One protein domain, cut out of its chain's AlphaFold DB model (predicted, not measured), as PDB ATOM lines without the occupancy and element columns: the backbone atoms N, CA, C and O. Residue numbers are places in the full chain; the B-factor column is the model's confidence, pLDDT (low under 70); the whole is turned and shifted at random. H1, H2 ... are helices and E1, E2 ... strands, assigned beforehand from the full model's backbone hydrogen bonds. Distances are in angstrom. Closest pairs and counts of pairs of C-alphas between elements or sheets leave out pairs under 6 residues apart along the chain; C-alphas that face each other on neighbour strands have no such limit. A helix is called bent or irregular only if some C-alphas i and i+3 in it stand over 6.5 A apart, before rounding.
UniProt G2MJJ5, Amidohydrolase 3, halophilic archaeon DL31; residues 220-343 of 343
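What this domain is: This is residues 220 to 343 of the 343 residues of the protein "Amidohydrolase 3" of halophilic archaeon DL31 (UniProt G2MJJ5). A small, strongly twisted sheet of three parallel strands, E1, E2 and E3, has H1 and H2 side by side on one face, two layers in all, while H3 packs on H2 and grazes the sheet. A long link from H3 leads to a small hairpin, E4 and E5, far from that sheet. The printed part has 124 residues with three named helices and five named strands, in the order E1, H1, E2, H2, E3, H3, E4, E5; the class is mixed, helices and strands. The larger sheet runs E1, E2, E3; E4 and E5 are antiparallel. The whole is only just loose, close to compact, with a radius of gyration of the C-alphas of 16.9 A, and spans 48 by 36 by 31 A.

How they stand to each other: E1, residues 220 to 226, is parallel to E2, residues 247 to 255, with N 223 and O 248 2.8 A apart, within hydrogen-bond range. E2 bends by 51 degrees at residue 251, and beyond it E3, residues 299 to 303, is its parallel neighbour, with N 252 and O 299 at 2.8 A. H1, residues 227 to 235, is on this sheet at a height of 8.1 A, only just over E1 with 3 C-alphas falling on it. H2, residues 283 to 295, is on the sheet at a height of 10.0 A, over E2 and E3, and runs along the strands, at 5 degrees to E2 on the local plane. E1, H1, E2 and E2, H2, E3 are strand-helix-strand units, two parallel neighbour strands with a helix between, each with a right-handed crossover. H1 and H2 are close but not clearly touching, at a shallow tilt of 26 degrees; their closest C-alphas, of Gln 227 and Trp 289, are 7.4 A apart. H3, residues 307 to 316, touches H2 at a steep tilt of 44 degrees, the closest C-alphas being those of Arg 287 and Ser 316, 5.0 A apart. E4, residues 332 to 335, and E5, residues 338 to 342, form a hairpin, with N 333 and O 341 at 2.8 A; both are apart from E3. Each O i to N i+4 pair is within hydrogen-bond range in H2 and H3, and 3 of 5 in H1.

Where its parts are: E1 begins at C-alpha 220 (192.920, 198.679, 169.586) and is 19.9 A long; E2 is 23.4 A and H2 18.3 A. H1 is irregular, with C-alphas 228 and 231 7.3 A apart. E5 ends at C-alpha 342 (189.217, 218.828, 195.837).

The domain as a whole: The C-alphas farthest apart, of Asp 244 and Asp 273, are 49.3 A apart. The printed part has no cut. The links H1 to E2, E2 to H2 and H3 to E4 are long. Confidence is under 70 at residues 261 to 262, 317 to 338 and 340 to 343.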
ATOM      1  N   TRP A 220     192.439 199.687 168.637       97.88
ATOM      2  CA  TRP A 220     192.920 198.679 169.586       97.88
ATOM      3  C   TRP A 220     191.859 198.412 170.648       97.88
ATOM      4  O   TRP A 220     191.525 199.291 171.440       97.88
ATOM      5  N   THR A 221     191.336 197.194 170.673       97.56
ATOM      6  CA  THR A 221     190.146 196.866 171.452       97.56
ATOM      7  C   THR A 221     190.431 195.733 172.422       97.56
ATOM      8  O   THR A 221     190.795 194.625 172.030       97.56
ATOM      9  N   THR A 222     190.202 195.994 173.706       96.56
ATOM     10  CA  THR A 222     190.047 194.949 174.718       96.56
ATOM     11  C   THR A 222     188.558 194.723 174.953       96.56
ATOM     12  O   THR A 222     187.821 195.652 175.269       96.56
ATOM     13  N   PHE A 223     188.109 193.487 174.799       94.00
ATOM     14  CA  PHE A 223     186.711 193.096 174.852       94.00
ATOM     15  C   PHE A 223     186.402 192.305 176.127       94.00
ATOM     16  O   PHE A 223     186.990 191.247 176.350       94.00
ATOM     17  N   TYR A 224     185.470 192.791 176.946       93.75
ATOM     18  CA  TYR A 224     184.984 192.094 178.138       93.75
ATOM     19  C   TYR A 224     183.621 191.448 177.873       93.75
ATOM     20  O   TYR A 224     182.679 192.109 177.422       93.75
ATOM     21  N   THR A 225     183.513 190.156 178.179       89.94
ATOM     22  CA  THR A 225     182.261 189.395 178.115       89.94
ATOM     23  C   THR A 225     181.497 189.501 179.430       89.94
ATOM     24  O   THR A 225     182.121 189.608 180.482       89.94
ATOM     25  N   PRO A 226     180.165 189.392 179.427       89.00
ATOM     26  CA  PRO A 226     179.412 189.239 180.667       89.00
ATOM     27  C   PRO A 226     179.869 188.045 181.505       89.00
ATOM     28  O   PRO A 226     180.271 187.018 180.953       89.00
ATOM     29  N   GLN A 227     179.738 188.140 182.830       89.19
ATOM     30  CA  GLN A 227     180.162 187.086 183.752       89.19
ATOM     31  C   GLN A 227     179.447 185.746 183.518       89.19
ATOM     32  O   GLN A 227     180.055 184.694 183.672       89.19
ATOM     33  N   TRP A 228     178.200 185.753 183.039       86.25
ATOM     34  CA  TRP A 228     177.466 184.521 182.718       86.25
ATOM     35  C   TRP A 228     178.006 183.764 181.489       86.25
ATOM     36  O   TRP A 228     177.587 182.639 181.241       86.25
ATOM     37  N   GLN A 229     178.937 184.343 180.720       88.06
ATOM     38  CA  GLN A 229     179.643 183.655 179.625       88.06
ATOM     39  C   GLN A 229     180.982 183.045 180.065       88.06
ATOM     40  O   GLN A 229     181.720 182.518 179.230       88.06
ATOM     41  N   ALA A 230     181.320 183.116 181.358       89.81
ATOM     42  CA  ALA A 230     182.611 182.665 181.863       89.81
ATOM     43  C   ALA A 230     182.897 181.190 181.551       89.81
ATOM     44  O   ALA A 230     184.007 180.866 181.124       89.81
ATOM     45  N   GLU A 231     181.882 180.324 181.674       91.56
ATOM     46  CA  GLU A 231     181.979 178.901 181.328       91.56
ATOM     47  C   GLU A 231     182.267 178.689 179.847       91.56
ATOM     48  O   GLU A 231     183.201 177.969 179.512       91.56
ATOM     49  N   SER A 232     181.565 179.390 178.953       90.50
ATOM     50  CA  SER A 232     181.800 179.272 177.510       90.50
ATOM     51  C   SER A 232     183.219 179.679 177.107       90.50
ATOM     52  O   SER A 232     183.808 179.062 176.222       90.50
ATOM     53  N   LEU A 233     183.785 180.704 177.751       90.94
ATOM     54  CA  LEU A 233     185.183 181.073 177.533       90.94
ATOM     55  C   LEU A 233     186.141 180.006 178.085       90.94
ATOM     56  O   LEU A 233     187.098 179.639 177.405       90.94
ATOM     57  N   SER A 234     185.876 179.484 179.286       92.62
ATOM     58  CA  SER A 234     186.714 178.458 179.914       92.62
ATOM     59  C   SER A 234     186.704 177.134 179.142       92.62
ATOM     60  O   SER A 234     187.761 176.531 178.972       92.62
ATOM     61  N   ASP A 235     185.546 176.692 178.645       94.75
ATOM     62  CA  ASP A 235     185.385 175.453 177.868       94.75
ATOM     63  C   ASP A 235     186.194 175.467 176.563       94.75
ATOM     64  O   ASP A 235     186.592 174.419 176.052       94.75
ATOM     65  N   LEU A 236     186.455 176.663 176.030       93.81
ATOM     66  CA  LEU A 236     187.264 176.887 174.834       93.81
ATOM     67  C   LEU A 236     188.727 177.244 175.153       93.81
ATOM     68  O   LEU A 236     189.471 177.604 174.241       93.81
ATOM     69  N   GLU A 237     189.136 177.171 176.424       92.62
ATOM     70  CA  GLU A 237     190.453 177.599 176.924       92.62
ATOM     71  C   GLU A 237     190.801 179.065 176.570       92.62
ATOM     72  O   GLU A 237     191.969 179.440 176.425       92.62
ATOM     73  N   ILE A 238     189.783 179.926 176.444       93.38
ATOM     74  CA  ILE A 238     189.943 181.360 176.193       93.38
ATOM     75  C   ILE A 238     190.132 182.084 177.531       93.38
ATOM     76  O   ILE A 238     189.199 182.274 178.315       93.38
ATOM     77  N   ALA A 239     191.364 182.525 177.766       91.69
ATOM     78  CA  ALA A 239     191.771 183.306 178.930       91.69
ATOM     79  C   ALA A 239     191.966 184.795 178.590       91.69
ATOM     80  O   ALA A 239     191.993 185.193 177.419       91.69
ATOM     81  N   SER A 240     192.157 185.630 179.613       93.62
ATOM     82  CA  SER A 240     192.492 187.043 179.409       93.62
ATOM     83  C   SER A 240     193.777 187.215 178.600       93.62
ATOM     84  O   SER A 240     194.789 186.559 178.843       93.62
ATOM     85  N   GLY A 241     193.733 188.128 177.631       93.38
ATOM     86  CA  GLY A 241     194.804 188.378 176.672       93.38
ATOM     87  C   GLY A 241     194.736 187.525 175.402       93.38
ATOM     88  O   GLY A 241     195.550 187.749 174.508       93.38
ATOM     89  N   PHE A 242     193.787 186.589 175.283       95.38
ATOM     90  CA  PHE A 242     193.553 185.853 174.037       95.38
ATOM     91  C   PHE A 242     193.198 186.807 172.886       95.38
ATOM     92  O   PHE A 242     192.398 187.720 173.074       95.38
ATOM     93  N   GLY A 243     193.762 186.586 171.698       94.44
ATOM     94  CA  GLY A 243     193.611 187.465 170.537       94.44
ATOM     95  C   GLY A 243     194.965 187.944 170.013       94.44
ATOM     96  O   GLY A 243     195.965 187.235 170.145       94.44
ATOM     97  N   ASP A 244     195.006 189.133 169.417       94.31
ATOM     98  CA  ASP A 244     196.214 189.711 168.824       94.31
ATOM     99  C   ASP A 244     196.466 191.163 169.276       94.31
ATOM    100  O   ASP A 244     196.174 191.546 170.413       94.31
ATOM    101  N   GLU A 245     197.145 191.965 168.455       90.88
ATOM    102  CA  GLU A 245     197.406 193.369 168.770       90.88
ATOM    103  C   GLU A 245     196.178 194.276 168.610       90.88
ATOM    104  O   GLU A 245     196.120 195.302 169.286       90.88
ATOM    105  N   TRP A 246     195.206 193.895 167.777       95.12
ATOM    106  CA  TRP A 246     194.023 194.687 167.438       95.12
ATOM    107  C   TRP A 246     192.815 194.348 168.293       95.12
ATOM    108  O   TRP A 246     192.135 195.264 168.754       95.12
ATOM    109  N   LEU A 247     192.573 193.063 168.544       96.75
ATOM    110  CA  LEU A 247     191.475 192.612 169.390       96.75
ATOM    111  C   LEU A 247     191.978 191.609 170.425       96.75
ATOM    112  O   LEU A 247     192.565 190.585 170.081       96.75
ATOM    113  N   ARG A 248     191.702 191.888 171.702       95.69
ATOM    114  CA  ARG A 248     191.986 190.985 172.824       95.69
ATOM    115  C   ARG A 248     190.738 190.735 173.645       95.69
ATOM    116  O   ARG A 248     189.984 191.660 173.919       95.69
ATOM    117  N   VAL A 249     190.571 189.516 174.132       94.44
ATOM    118  CA  VAL A 249     189.620 189.199 175.197       94.44
ATOM    119  C   VAL A 249     190.214 189.694 176.513       94.44
ATOM    120  O   VAL A 249     191.250 189.210 176.964       94.44
ATOM    121  N   GLY A 250     189.581 190.698 177.114       92.38
ATOM    122  CA  GLY A 250     189.956 191.259 178.410       92.38
ATOM    123  C   GLY A 250     189.599 190.338 179.566       92.38
ATOM    124  O   GLY A 250     190.359 190.252 180.522       92.38
ATOM    125  N   GLY A 251     188.496 189.600 179.448       92.69
ATOM    126  CA  GLY A 251     187.977 188.705 180.476       92.69
ATOM    127  C   GLY A 251     186.495 188.971 180.713       92.69
ATOM    128  O   GLY A 251     185.748 189.194 179.762       92.69
ATOM    129  N   LEU A 252     186.081 188.976 181.976       92.88
ATOM    130  CA  LEU A 252     184.691 189.108 182.396       92.88
ATOM    131  C   LEU A 252     184.354 190.535 182.845       92.88
ATOM    132  O   LEU A 252     185.189 191.226 183.423       92.88
ATOM    133  N   LYS A 253     183.109 190.954 182.653       92.88
ATOM    134  CA  LYS A 253     182.495 192.110 183.311       92.88
ATOM    135  C   LYS A 253     181.393 191.610 184.235       92.88
ATOM    136  O   LYS A 253     180.594 190.789 183.806       92.88
ATOM    137  N   THR A 254     181.316 192.155 185.446       91.62
ATOM    138  CA  THR A 254     180.183 191.988 186.368       91.62
ATOM    139  C   THR A 254     179.772 193.325 187.001       91.62
ATOM    140  O   THR A 254     180.431 194.350 186.789       91.62
ATOM    141  N   PHE A 255     178.681 193.323 187.762       90.69
ATOM    142  CA  PHE A 255     178.128 194.479 188.473       90.69
ATOM    143  C   PHE A 255     177.926 194.137 189.949       90.69
ATOM    144  O   PHE A 255     177.368 193.087 190.249       90.69
ATOM    145  N   SER A 256     178.361 194.995 190.871       92.19
ATOM    146  CA  SER A 256     178.034 194.857 192.293       92.19
ATOM    147  C   SER A 256     176.750 195.600 192.653       92.19
ATOM    148  O   SER A 256     175.932 195.042 193.375       92.19
ATOM    149  N   ASP A 257     176.533 196.803 192.121       90.94
ATOM    150  CA  ASP A 257     175.372 197.653 192.403       90.94
ATOM    151  C   ASP A 257     174.904 198.463 191.175       90.94
ATOM    152  O   ASP A 257     175.362 198.241 190.051       90.94
ATOM    153  N   GLY A 258     173.942 199.366 191.396       81.25
ATOM    154  CA  GLY A 258     173.362 200.237 190.374       81.25
ATOM    155  C   GLY A 258     174.069 201.589 190.215       81.25
ATOM    156  O   GLY A 258     175.295 201.664 190.171       81.25
ATOM    157  N   SER A 259     173.296 202.674 190.090       77.44
ATOM    158  CA  SER A 259     173.806 204.035 189.857       77.44
ATOM    159  C   SER A 259     173.321 205.036 190.911       77.44
ATOM    160  O   SER A 259     172.294 204.822 191.555       77.44
ATOM    161  N   VAL A 260     174.038 206.154 191.086       80.00
ATOM    162  CA  VAL A 260     173.598 207.240 191.989       80.00
ATOM    163  C   VAL A 260     172.353 207.944 191.445       80.00
ATOM    164  O   VAL A 260     171.461 208.281 192.216       80.00
ATOM    165  N   GLY A 261     172.273 208.157 190.126       69.31
ATOM    166  CA  GLY A 261     171.182 208.913 189.498       69.31
ATOM    167  C   GLY A 261     169.817 208.246 189.672       69.31
ATOM    168  O   GLY A 261     168.843 208.914 190.011       69.31
ATOM    169  N   SER A 262     169.773 206.920 189.530       68.56
ATOM    170  CA  SER A 262     168.595 206.083 189.794       68.56
ATOM    171  C   SER A 262     168.445 205.694 191.272       68.56
ATOM    172  O   SER A 262     167.519 204.971 191.622       68.56
ATOM    173  N   ARG A 263     169.344 206.156 192.156       79.25
ATOM    174  CA  ARG A 263     169.409 205.801 193.589       79.25
ATOM    175  C   ARG A 263     169.516 204.296 193.876       79.25
ATOM    176  O   ARG A 263     169.141 203.831 194.951       79.25
ATOM    177  N   THR A 264     170.055 203.526 192.936       82.44
ATOM    178  CA  THR A 264     170.217 202.069 193.063       82.44
ATOM    179  C   THR A 264     171.635 201.665 193.462       82.44
ATOM    180  O   THR A 264     171.853 200.520 193.845       82.44
ATOM    181  N   ALA A 265     172.603 202.590 193.442       86.38
ATOM    182  CA  ALA A 265     173.942 202.347 193.983       86.38
ATOM    183  C   ALA A 265     173.896 202.117 195.505       86.38
ATOM    184  O   ALA A 265     173.217 202.860 196.220       86.38
ATOM    185  N   LYS A 266     174.630 201.111 195.997       93.25
ATOM    186  CA  LYS A 266     174.551 200.628 197.382       93.25
ATOM    187  C   LYS A 266     175.424 201.465 198.324       93.25
ATOM    188  O   LYS A 266     176.648 201.329 198.363       93.25
ATOM    189  N   THR A 267     174.799 202.336 199.110       92.25
ATOM    190  CA  THR A 267     175.468 203.354 199.934       92.25
ATOM    191  C   THR A 267     175.370 203.078 201.437       92.25
ATOM    192  O   THR A 267     174.339 202.654 201.956       92.25
ATOM    193  N   HIS A 268     176.412 203.452 202.191       90.19
ATOM    194  CA  HIS A 268     176.387 203.375 203.662       90.19
ATOM    195  C   HIS A 268     175.318 204.268 204.298       90.19
ATOM    196  O   HIS A 268     174.742 203.938 205.334       90.19
ATOM    197  N   ARG A 269     175.093 205.444 203.708       91.19
ATOM    198  CA  ARG A 269     174.093 206.414 204.162       91.19
ATOM    199  C   ARG A 269     172.864 206.311 203.281       91.19
ATOM    200  O   ARG A 269     172.995 206.025 202.095       91.19
ATOM    201  N   ALA A 270     171.703 206.564 203.871       92.31
ATOM    202  CA  ALA A 270     170.473 206.603 203.107       92.31
ATOM    203  C   ALA A 270     170.485 207.777 202.114       92.31
ATOM    204  O   ALA A 270     171.094 208.813 202.399       92.31
ATOM    205  N   TYR A 271     169.791 207.620 200.988       84.25
ATOM    206  CA  TYR A 271     169.439 208.737 200.111       84.25
ATOM    207  C   TYR A 271     168.471 209.694 200.832       84.25
ATOM    208  O   TYR A 271     167.838 209.320 201.824       84.25
ATOM    209  N   ASP A 272     168.356 210.936 200.354       81.75
ATOM    210  CA  ASP A 272     167.561 211.994 201.008       81.75
ATOM    211  C   ASP A 272     166.066 211.646 201.146       81.75
ATOM    212  O   ASP A 272     165.399 212.083 202.085       81.75
ATOM    213  N   ASP A 273     165.543 210.845 200.222       80.00
ATOM    214  CA  ASP A 273     164.182 210.304 200.190       80.00
ATOM    215  C   ASP A 273     164.052 208.915 200.843       80.00
ATOM    216  O   ASP A 273     162.949 208.374 200.946       80.00
ATOM    217  N   GLY A 274     165.152 208.375 201.372       83.44
ATOM    218  CA  GLY A 274     165.224 207.087 202.058       83.44
ATOM    219  C   GLY A 274     165.794 205.957 201.199       83.44
ATOM    220  O   GLY A 274     166.002 206.086 199.999       83.44
ATOM    221  N   GLY A 275     166.067 204.817 201.840       89.38
ATOM    222  CA  GLY A 275     166.703 203.668 201.185       89.38
ATOM    223  C   GLY A 275     168.215 203.834 201.011       89.38
ATOM    224  O   GLY A 275     168.765 204.909 201.211       89.38
ATOM    225  N   HIS A 276     168.899 202.738 200.685       92.75
ATOM    226  CA  HIS A 276     170.366 202.657 200.614       92.75
ATOM    227  C   HIS A 276     170.862 202.128 199.261       92.75
ATOM    228  O   HIS A 276     172.012 201.718 199.160       92.75
ATOM    229  N   GLY A 277     169.989 202.054 198.252       89.50
ATOM    230  CA  GLY A 277     170.239 201.275 197.041       89.50
ATOM    231  C   GLY A 277     170.368 199.773 197.312       89.50
ATOM    232  O   GLY A 277     170.149 199.290 198.435       89.50
ATOM    233  N   GLU A 278     170.730 199.028 196.271       90.44
ATOM    234  CA  GLU A 278     170.642 197.567 196.250       90.44
ATOM    235  C   GLU A 278     171.878 196.933 195.605       90.44
ATOM    236  O   GLU A 278     172.545 197.528 194.760       90.44
ATOM    237  N   MET A 279     172.202 195.712 196.039       91.81
ATOM    238  CA  MET A 279     173.246 194.913 195.401       91.81
ATOM    239  C   MET A 279     172.643 194.177 194.205       91.81
ATOM    240  O   MET A 279     171.627 193.505 194.353       91.81
ATOM    241  N   VAL A 280     173.302 194.261 193.051       88.88
ATOM    242  CA  VAL A 280     172.987 193.461 191.858       88.88
ATOM    243  C   VAL A 280     173.527 192.041 192.014       88.88
ATOM    244  O   VAL A 280     172.825 191.073 191.744       88.88
ATOM    245  N   ASN A 281     174.778 191.914 192.464       88.62
ATOM    246  CA  ASN A 281     175.348 190.645 192.912       88.62
ATOM    247  C   ASN A 281     175.751 190.805 194.372       88.62
ATOM    248  O   ASN A 281     176.512 191.713 194.709       88.62
ATOM    249  N   ASP A 282     175.256 189.929 195.236       90.38
ATOM    250  CA  ASP A 282     175.629 189.949 196.641       90.38
ATOM    251  C   ASP A 282     177.091 189.507 196.861       90.38
ATOM    252  O   ASP A 282     177.829 189.120 195.949       90.38
ATOM    253  N   ARG A 283     177.535 189.583 198.117       89.88
ATOM    254  CA  ARG A 283     178.904 189.237 198.517       89.88
ATOM    255  C   ARG A 283     179.279 187.790 198.186       89.88
ATOM    256  O   ARG A 283     180.438 187.526 197.871       89.88
ATOM    257  N   GLU A 284     178.353 186.848 198.328       90.06
ATOM    258  CA  GLU A 284     178.631 185.434 198.069       90.06
ATOM    259  C   GLU A 284     178.783 185.203 196.565       90.06
ATOM    260  O   GLU A 284     179.805 184.667 196.135       90.06
ATOM    261  N   GLN A 285     177.866 185.751 195.765       91.56
ATOM    262  CA  GLN A 285     177.922 185.704 194.305       91.56
ATOM    263  C   GLN A 285     179.205 186.347 193.755       91.56
ATOM    264  O   GLN A 285     179.871 185.774 192.892       91.56
ATOM    265  N   LEU A 286     179.609 187.514 194.270       91.38
ATOM    266  CA  LEU A 286     180.859 188.166 193.859       91.38
ATOM    267  C   LEU A 286     182.087 187.303 194.182       91.38
ATOM    268  O   LEU A 286     182.960 187.139 193.328       91.38
ATOM    269  N   ARG A 287     182.145 186.694 195.374       90.12
ATOM    270  CA  ARG A 287     183.230 185.767 195.747       90.12
ATOM    271  C   ARG A 287     183.292 184.556 194.830       90.12
ATOM    272  O   ARG A 287     184.388 184.137 194.453       90.12
ATOM    273  N   GLU A 288     182.145 183.992 194.471       90.75
ATOM    274  CA  GLU A 288     182.070 182.872 193.536       90.75
ATOM    275  C   GLU A 288     182.626 183.256 192.163       90.75
ATOM    276  O   GLU A 288     183.505 182.556 191.651       90.75
ATOM    277  N   TRP A 289     182.204 184.402 191.615       89.81
ATOM    278  CA  TRP A 289     182.696 184.901 190.331       89.81
ATOM    279  C   TRP A 289     184.189 185.215 190.349       89.81
ATOM    280  O   TRP A 289     184.903 184.844 189.417       89.81
ATOM    281  N   PHE A 290     184.698 185.842 191.409       91.25
ATOM    282  CA  PHE A 290     186.122 186.164 191.517       91.25
ATOM    283  C   PHE A 290     186.974 184.905 191.647       91.25
ATOM    284  O   PHE A 290     187.999 184.768 190.980       91.25
ATOM    285  N   ALA A 291     186.523 183.943 192.451       88.19
ATOM    286  CA  ALA A 291     187.200 182.665 192.578       88.19
ATOM    287  C   ALA A 291     187.145 181.858 191.269       88.19
ATOM    288  O   ALA A 291     188.105 181.158 190.945       88.19
ATOM    289  N   TYR A 292     186.045 181.942 190.514       88.62
ATOM    290  CA  TYR A 292     185.934 181.344 189.184       88.62
ATOM    291  C   TYR A 292     186.949 181.968 188.224       88.62
ATOM    292  O   TYR A 292     187.806 181.252 187.711       88.62
ATOM    293  N   ALA A 293     186.916 183.294 188.072       89.19
ATOM    294  CA  ALA A 293     187.793 184.046 187.182       89.19
ATOM    295  C   ALA A 293     189.283 183.783 187.485       89.19
ATOM    296  O   ALA A 293     190.075 183.501 186.585       89.19
ATOM    297  N   ALA A 294     189.651 183.744 188.772       87.62
ATOM    298  CA  ALA A 294     190.994 183.385 189.226       87.62
ATOM    299  C   ALA A 294     191.428 181.972 188.786       87.62
ATOM    300  O   ALA A 294     192.570 181.769 188.372       87.62
ATOM    301  N   ARG A 295     190.530 180.979 188.865       89.44
ATOM    302  CA  ARG A 295     190.820 179.584 188.486       89.44
ATOM    303  C   ARG A 295     190.859 179.369 186.973       89.44
ATOM    304  O   ARG A 295     191.551 178.456 186.530       89.44
ATOM    305  N   THR A 296     190.151 180.191 186.199       87.25
ATOM    306  CA  THR A 296     190.083 180.113 184.728       87.25
ATOM    307  C   THR A 296     191.012 181.103 184.020       87.25
ATOM    308  O   THR A 296     190.979 181.216 182.797       87.25
ATOM    309  N   ASN A 297     191.883 181.794 184.769       88.31
ATOM    310  CA  ASN A 297     192.816 182.799 184.248       88.31
ATOM    311  C   ASN A 297     192.106 183.929 183.472       88.31
ATOM    312  O   ASN A 297     192.574 184.406 182.434       88.31
ATOM    313  N   GLN A 298     190.952 184.344 183.987       89.31
ATOM    314  CA  GLN A 298     190.170 185.464 183.490       89.31
ATOM    315  C   GLN A 298     190.307 186.640 184.463       89.31
ATOM    316  O   GLN A 298     190.105 186.511 185.665       89.31
ATOM    317  N   GLN A 299     190.641 187.813 183.941       91.94
ATOM    318  CA  GLN A 299     190.448 189.080 184.630       91.94
ATOM    319  C   GLN A 299     188.945 189.335 184.739       91.94
ATOM    320  O   GLN A 299     188.200 189.062 183.798       91.94
ATOM    321  N   ILE A 300     188.503 189.901 185.856       91.75
ATOM    322  CA  ILE A 300     187.129 190.359 186.028       91.75
ATOM    323  C   ILE A 300     187.121 191.853 186.342       91.75
ATOM    324  O   ILE A 300     187.775 192.312 187.272       91.75
ATOM    325  N   ALA A 301     186.417 192.621 185.516       92.81
ATOM    326  CA  ALA A 301     186.104 194.016 185.767       92.81
ATOM    327  C   ALA A 301     184.758 194.088 186.496       92.81
ATOM    328  O   ALA A 301     183.767 193.525 186.026       92.81
ATOM    329  N   THR A 302     184.700 194.807 187.612       92.69
ATOM    330  CA  THR A 302     183.488 194.914 188.433       92.69
ATOM    331  C   THR A 302     183.027 196.361 188.472       92.69
ATOM    332  O   THR A 302     183.782 197.242 188.871       92.69
ATOM    333  N   HIS A 303     181.799 196.614 188.024       92.25
ATOM    334  CA  HIS A 303     181.133 197.894 188.272       92.25
ATOM    335  C   HIS A 303     180.784 197.988 189.754       92.25
ATOM    336  O   HIS A 303     180.147 197.067 190.252       92.25
ATOM    337  N   ALA A 304     181.189 199.073 190.414       91.25
ATOM    338  CA  ALA A 304     180.836 199.402 191.791       91.25
ATOM    339  C   ALA A 304     180.794 200.926 191.942       91.25
ATOM    340  O   ALA A 304     181.773 201.595 191.605       91.25
ATOM    341  N   ILE A 305     179.675 201.470 192.415       87.62
ATOM    342  CA  ILE A 305     179.479 202.919 192.564       87.62
ATOM    343  C   ILE A 305     179.313 203.316 194.030       87.62
ATOM    344  O   ILE A 305     179.978 204.236 194.504       87.62
ATOM    345  N   GLY A 306     178.410 202.665 194.754       89.88
ATOM    346  CA  GLY A 306     178.121 202.991 196.139       89.88
ATOM    347  C   GLY A 306     179.229 202.527 197.086       89.88
ATOM    348  O   GLY A 306     179.844 201.484 196.873       89.88
ATOM    349  N   GLY A 307     179.477 203.295 198.154       88.94
ATOM    350  CA  GLY A 307     180.564 203.002 199.101       88.94
ATOM    351  C   GLY A 307     180.491 201.593 199.703       88.94
ATOM    352  O   GLY A 307     181.490 200.886 199.733       88.94
ATOM    353  N   GLU A 308     179.291 201.125 200.063       90.75
ATOM    354  CA  GLU A 308     179.126 199.774 200.615       90.75
ATOM    355  C   GLU A 308     179.329 198.696 199.538       90.75
ATOM    356  O   GLU A 308     179.866 197.628 199.829       90.75
ATOM    357  N   ALA A 309     178.969 198.978 198.280       90.62
ATOM    358  CA  ALA A 309     179.272 198.092 197.158       90.62
ATOM    359  C   ALA A 309     180.787 197.948 196.941       90.62
ATOM    360  O   ALA A 309     181.268 196.842 196.694       90.62
ATOM    361  N   ILE A 310     181.529 199.057 197.029       92.81
ATOM    362  CA  ILE A 310     182.989 199.087 196.877       92.81
ATOM    363  C   ILE A 310     183.649 198.255 197.981       92.81
ATOM    364  O   ILE A 310     184.445 197.371 197.663       92.81
ATOM    365  N   ASP A 311     183.253 198.450 199.242       88.44
ATOM    366  CA  ASP A 311     183.743 197.652 200.374       88.44
ATOM    367  C   ASP A 311     183.516 196.153 200.147       88.44
ATOM    368  O   ASP A 311     184.421 195.334 200.312       88.44
ATOM    369  N   ILE A 312     182.308 195.773 199.713       89.06
ATOM    370  CA  ILE A 312     181.975 194.373 199.434       89.06
ATOM    371  C   ILE A 312     182.851 193.809 198.312       89.06
ATOM    372  O   ILE A 312     183.302 192.668 198.428       89.06
ATOM    373  N   VAL A 313     183.085 194.564 197.236       89.56
ATOM    374  CA  VAL A 313     183.939 194.128 196.122       89.56
ATOM    375  C   VAL A 313     185.373 193.911 196.595       89.56
ATOM    376  O   VAL A 313     185.933 192.847 196.333       89.56
ATOM    377  N   LEU A 314     185.938 194.858 197.345       86.94
ATOM    378  CA  LEU A 314     187.298 194.756 197.876       86.94
ATOM    379  C   LEU A 314     187.441 193.587 198.859       86.94
ATOM    380  O   LEU A 314     188.384 192.814 198.754       86.94
ATOM    381  N   ASP A 315     186.476 193.381 199.753       82.06
ATOM    382  CA  ASP A 315     186.468 192.245 200.685       82.06
ATOM    383  C   ASP A 315     186.254 190.876 200.014       82.06
ATOM    384  O   ASP A 315     186.454 189.815 200.627       82.06
ATOM    385  N   SER A 316     185.681 190.878 198.813       79.19
ATOM    386  CA  SER A 316     185.371 189.659 198.068       79.19
ATOM    387  C   SER A 316     186.535 189.231 197.185       79.19
ATOM    388  O   SER A 316     186.628 188.044 196.870       79.19
ATOM    389  N   ASP A 317     187.409 190.164 196.800       66.38
ATOM    390  CA  ASP A 317     188.564 189.906 195.946       66.38
ATOM    391  C   ASP A 317     189.574 188.984 196.662       66.38
ATOM    392  O   ASP A 317     190.158 189.363 197.681       66.38
ATOM    393  N   PRO A 318     189.826 187.764 196.145       59.38
ATOM    394  CA  PRO A 318     190.769 186.828 196.754       59.38
ATOM    395  C   PRO A 318     192.223 187.331 196.748       59.38
ATOM    396  O   PRO A 318     193.067 186.738 197.426       59.38
ATOM    397  N   TYR A 319     192.528 188.392 195.994       54.94
ATOM    398  CA  TYR A 319     193.833 189.050 195.937       54.94
ATOM    399  C   TYR A 319     193.917 190.308 196.815       54.94
ATOM    400  O   TYR A 319     195.020 190.811 197.047       54.94
ATOM    401  N   ALA A 320     192.791 190.801 197.340       56.19
ATOM    402  CA  ALA A 320     192.775 191.926 198.260       56.19
ATOM    403  C   ALA A 320     193.251 191.477 199.649       56.19
ATOM    404  O   ALA A 320     192.530 190.900 200.462       56.19
ATOM    405  N   HIS A 321     194.517 191.753 199.944       51.41
ATOM    406  CA  HIS A 321     195.008 191.745 201.315       51.41
ATOM    407  C   HIS A 321     194.454 192.991 202.025       51.41
ATOM    408  O   HIS A 321     194.828 194.110 201.676       51.41
ATOM    409  N   SER A 322     193.559 192.792 203.001       46.28
ATOM    410  CA  SER A 322     192.750 193.806 203.709       46.28
ATOM    411  C   SER A 322     193.541 194.804 204.588       46.28
ATOM    412  O   SER A 322     193.220 194.998 205.758       46.28
ATOM    413  N   ALA A 323     194.619 195.400 204.082       43.91
ATOM    414  CA  ALA A 323     195.448 196.341 204.839       43.91
ATOM    415  C   ALA A 323     195.855 197.602 204.053       43.91
ATOM    416  O   ALA A 323     196.727 198.331 204.516       43.91
ATOM    417  N   VAL A 324     195.306 197.840 202.852       45.00
ATOM    418  CA  VAL A 324     195.807 198.898 201.943       45.00
ATOM    419  C   VAL A 324     194.755 199.950 201.564       45.00
ATOM    420  O   VAL A 324     195.128 200.996 201.047       45.00
ATOM    421  N   LEU A 325     193.468 199.738 201.845       47.16
ATOM    422  CA  LEU A 325     192.396 200.652 201.431       47.16
ATOM    423  C   LEU A 325     191.521 201.034 202.630       47.16
ATOM    424  O   LEU A 325     190.344 200.705 202.667       47.16
ATOM    425  N   ASP A 326     192.121 201.683 203.629       40.97
ATOM    426  CA  ASP A 326     191.375 202.210 204.785       40.97
ATOM    427  C   ASP A 326     190.760 203.600 204.507       40.97
ATOM    428  O   ASP A 326     189.863 204.010 205.235       40.97
ATOM    429  N   ASP A 327     191.192 204.296 203.446       42.25
ATOM    430  CA  ASP A 327     190.631 205.580 203.002       42.25
ATOM    431  C   ASP A 327     190.555 205.618 201.466       42.25
ATOM    432  O   ASP A 327     191.574 205.660 200.773       42.25
ATOM    433  N   ILE A 328     189.334 205.606 200.924       46.00
ATOM    434  CA  ILE A 328     189.060 206.096 199.569       46.00
ATOM    435  C   ILE A 328     188.601 207.542 199.736       46.00
ATOM    436  O   ILE A 328     187.414 207.812 199.921       46.00
ATOM    437  N   ASP A 329     189.556 208.468 199.699       40.91
ATOM    438  CA  ASP A 329     189.261 209.895 199.627       40.91
ATOM    439  C   ASP A 329     188.958 210.286 198.180       40.91
ATOM    440  O   ASP A 329     189.637 209.882 197.229       40.91
ATOM    441  N   VAL A 330     187.920 211.099 197.997       40.44
ATOM    442  CA  VAL A 330     187.665 211.730 196.704       40.44
ATOM    443  C   VAL A 330     188.661 212.888 196.572       40.44
ATOM    444  O   VAL A 330     188.442 213.984 197.060       40.44
ATOM    445  N   GLU A 331     189.794 212.656 195.917       40.75
ATOM    446  CA  GLU A 331     190.833 213.694 195.795       40.75
ATOM    447  C   GLU A 331     190.380 214.860 194.892       40.75
ATOM    448  O   GLU A 331     190.785 216.014 195.057       40.75
ATOM    449  N   LEU A 332     189.506 214.572 193.919       38.97
ATOM    450  CA  LEU A 332     189.056 215.538 192.922       38.97
ATOM    451  C   LEU A 332     187.706 215.144 192.306       38.97
ATOM    452  O   LEU A 332     187.570 214.067 191.730       38.97
ATOM    453  N   THR A 333     186.745 216.061 192.312       46.00
ATOM    454  CA  THR A 333     185.540 215.996 191.476       46.00
ATOM    455  C   THR A 333     185.595 217.120 190.457       46.00
ATOM    456  O   THR A 333     185.695 218.291 190.828       46.00
ATOM    457  N   VAL A 334     185.484 216.776 189.174       48.22
ATOM    458  CA  VAL A 334     185.426 217.740 188.068       48.22
ATOM    459  C   VAL A 334     184.062 217.649 187.394       48.22
ATOM    460  O   VAL A 334     183.648 216.568 186.982       48.22
ATOM    461  N   LEU A 335     183.373 218.782 187.268       42.97
ATOM    462  CA  LEU A 335     182.160 218.923 186.467       42.97
ATOM    463  C   LEU A 335     182.442 219.913 185.335       42.97
ATOM    464  O   LEU A 335     182.722 221.087 185.566       42.97
ATOM    465  N   GLY A 336     182.398 219.431 184.093       69.88
ATOM    466  CA  GLY A 336     182.822 220.219 182.937       69.88
ATOM    467  C   GLY A 336     184.323 220.518 182.989       69.88
ATOM    468  O   GLY A 336     185.136 219.596 182.983       69.88
ATOM    469  N   ALA A 337     184.690 221.799 183.027       50.97
ATOM    470  CA  ALA A 337     186.076 222.242 183.210       50.97
ATOM    471  C   ALA A 337     186.397 222.634 184.664       50.97
ATOM    472  O   ALA A 337     187.539 222.983 184.964       50.97
ATOM    473  N   ASP A 338     185.405 222.587 185.556       42.41
ATOM    474  CA  ASP A 338     185.523 223.102 186.911       42.41
ATOM    475  C   ASP A 338     185.764 221.976 187.909       42.41
ATOM    476  O   ASP A 338     185.031 220.987 187.966       42.41
ATOM    477  N   VAL A 339     186.779 222.156 188.748       70.88
ATOM    478  CA  VAL A 339     186.976 221.340 189.943       70.88
ATOM    479  C   VAL A 339     185.948 221.787 190.982       70.88
ATOM    480  O   VAL A 339     186.064 222.872 191.552       70.88
ATOM    481  N   VAL A 340     184.924 220.969 191.214       65.88
ATOM    482  CA  VAL A 340     183.832 221.265 192.159       65.88
ATOM    483  C   VAL A 340     184.063 220.671 193.544       65.88
ATOM    484  O   VAL A 340     183.394 221.054 194.502       65.88
ATOM    485  N   TYR A 341     185.026 219.761 193.664       49.78
ATOM    486  CA  TYR A 341     185.530 219.272 194.938       49.78
ATOM    487  C   TYR A 341     186.997 218.882 194.774       49.78
ATOM    488  O   TYR A 341     187.385 218.340 193.743       49.78
ATOM    489  N   GLN A 342     187.813 219.206 195.768       52.09
ATOM    490  CA  GLN A 342     189.217 218.828 195.837       52.09
ATOM    491  C   GLN A 342     189.515 218.531 197.305       52.09
ATOM    492  O   GLN A 342     189.360 219.430 198.140       52.09
ATOM    493  N   GLY A 343     189.817 217.268 197.599       46.41
ATOM    494  CA  GLY A 343     190.014 216.720 198.941       46.41
ATOM    495  C   GLY A 343     191.466 216.369 199.172       46.41
ATOM    496  O   GLY A 343     191.943 215.478 198.443       46.41
TER     497      GLY A 343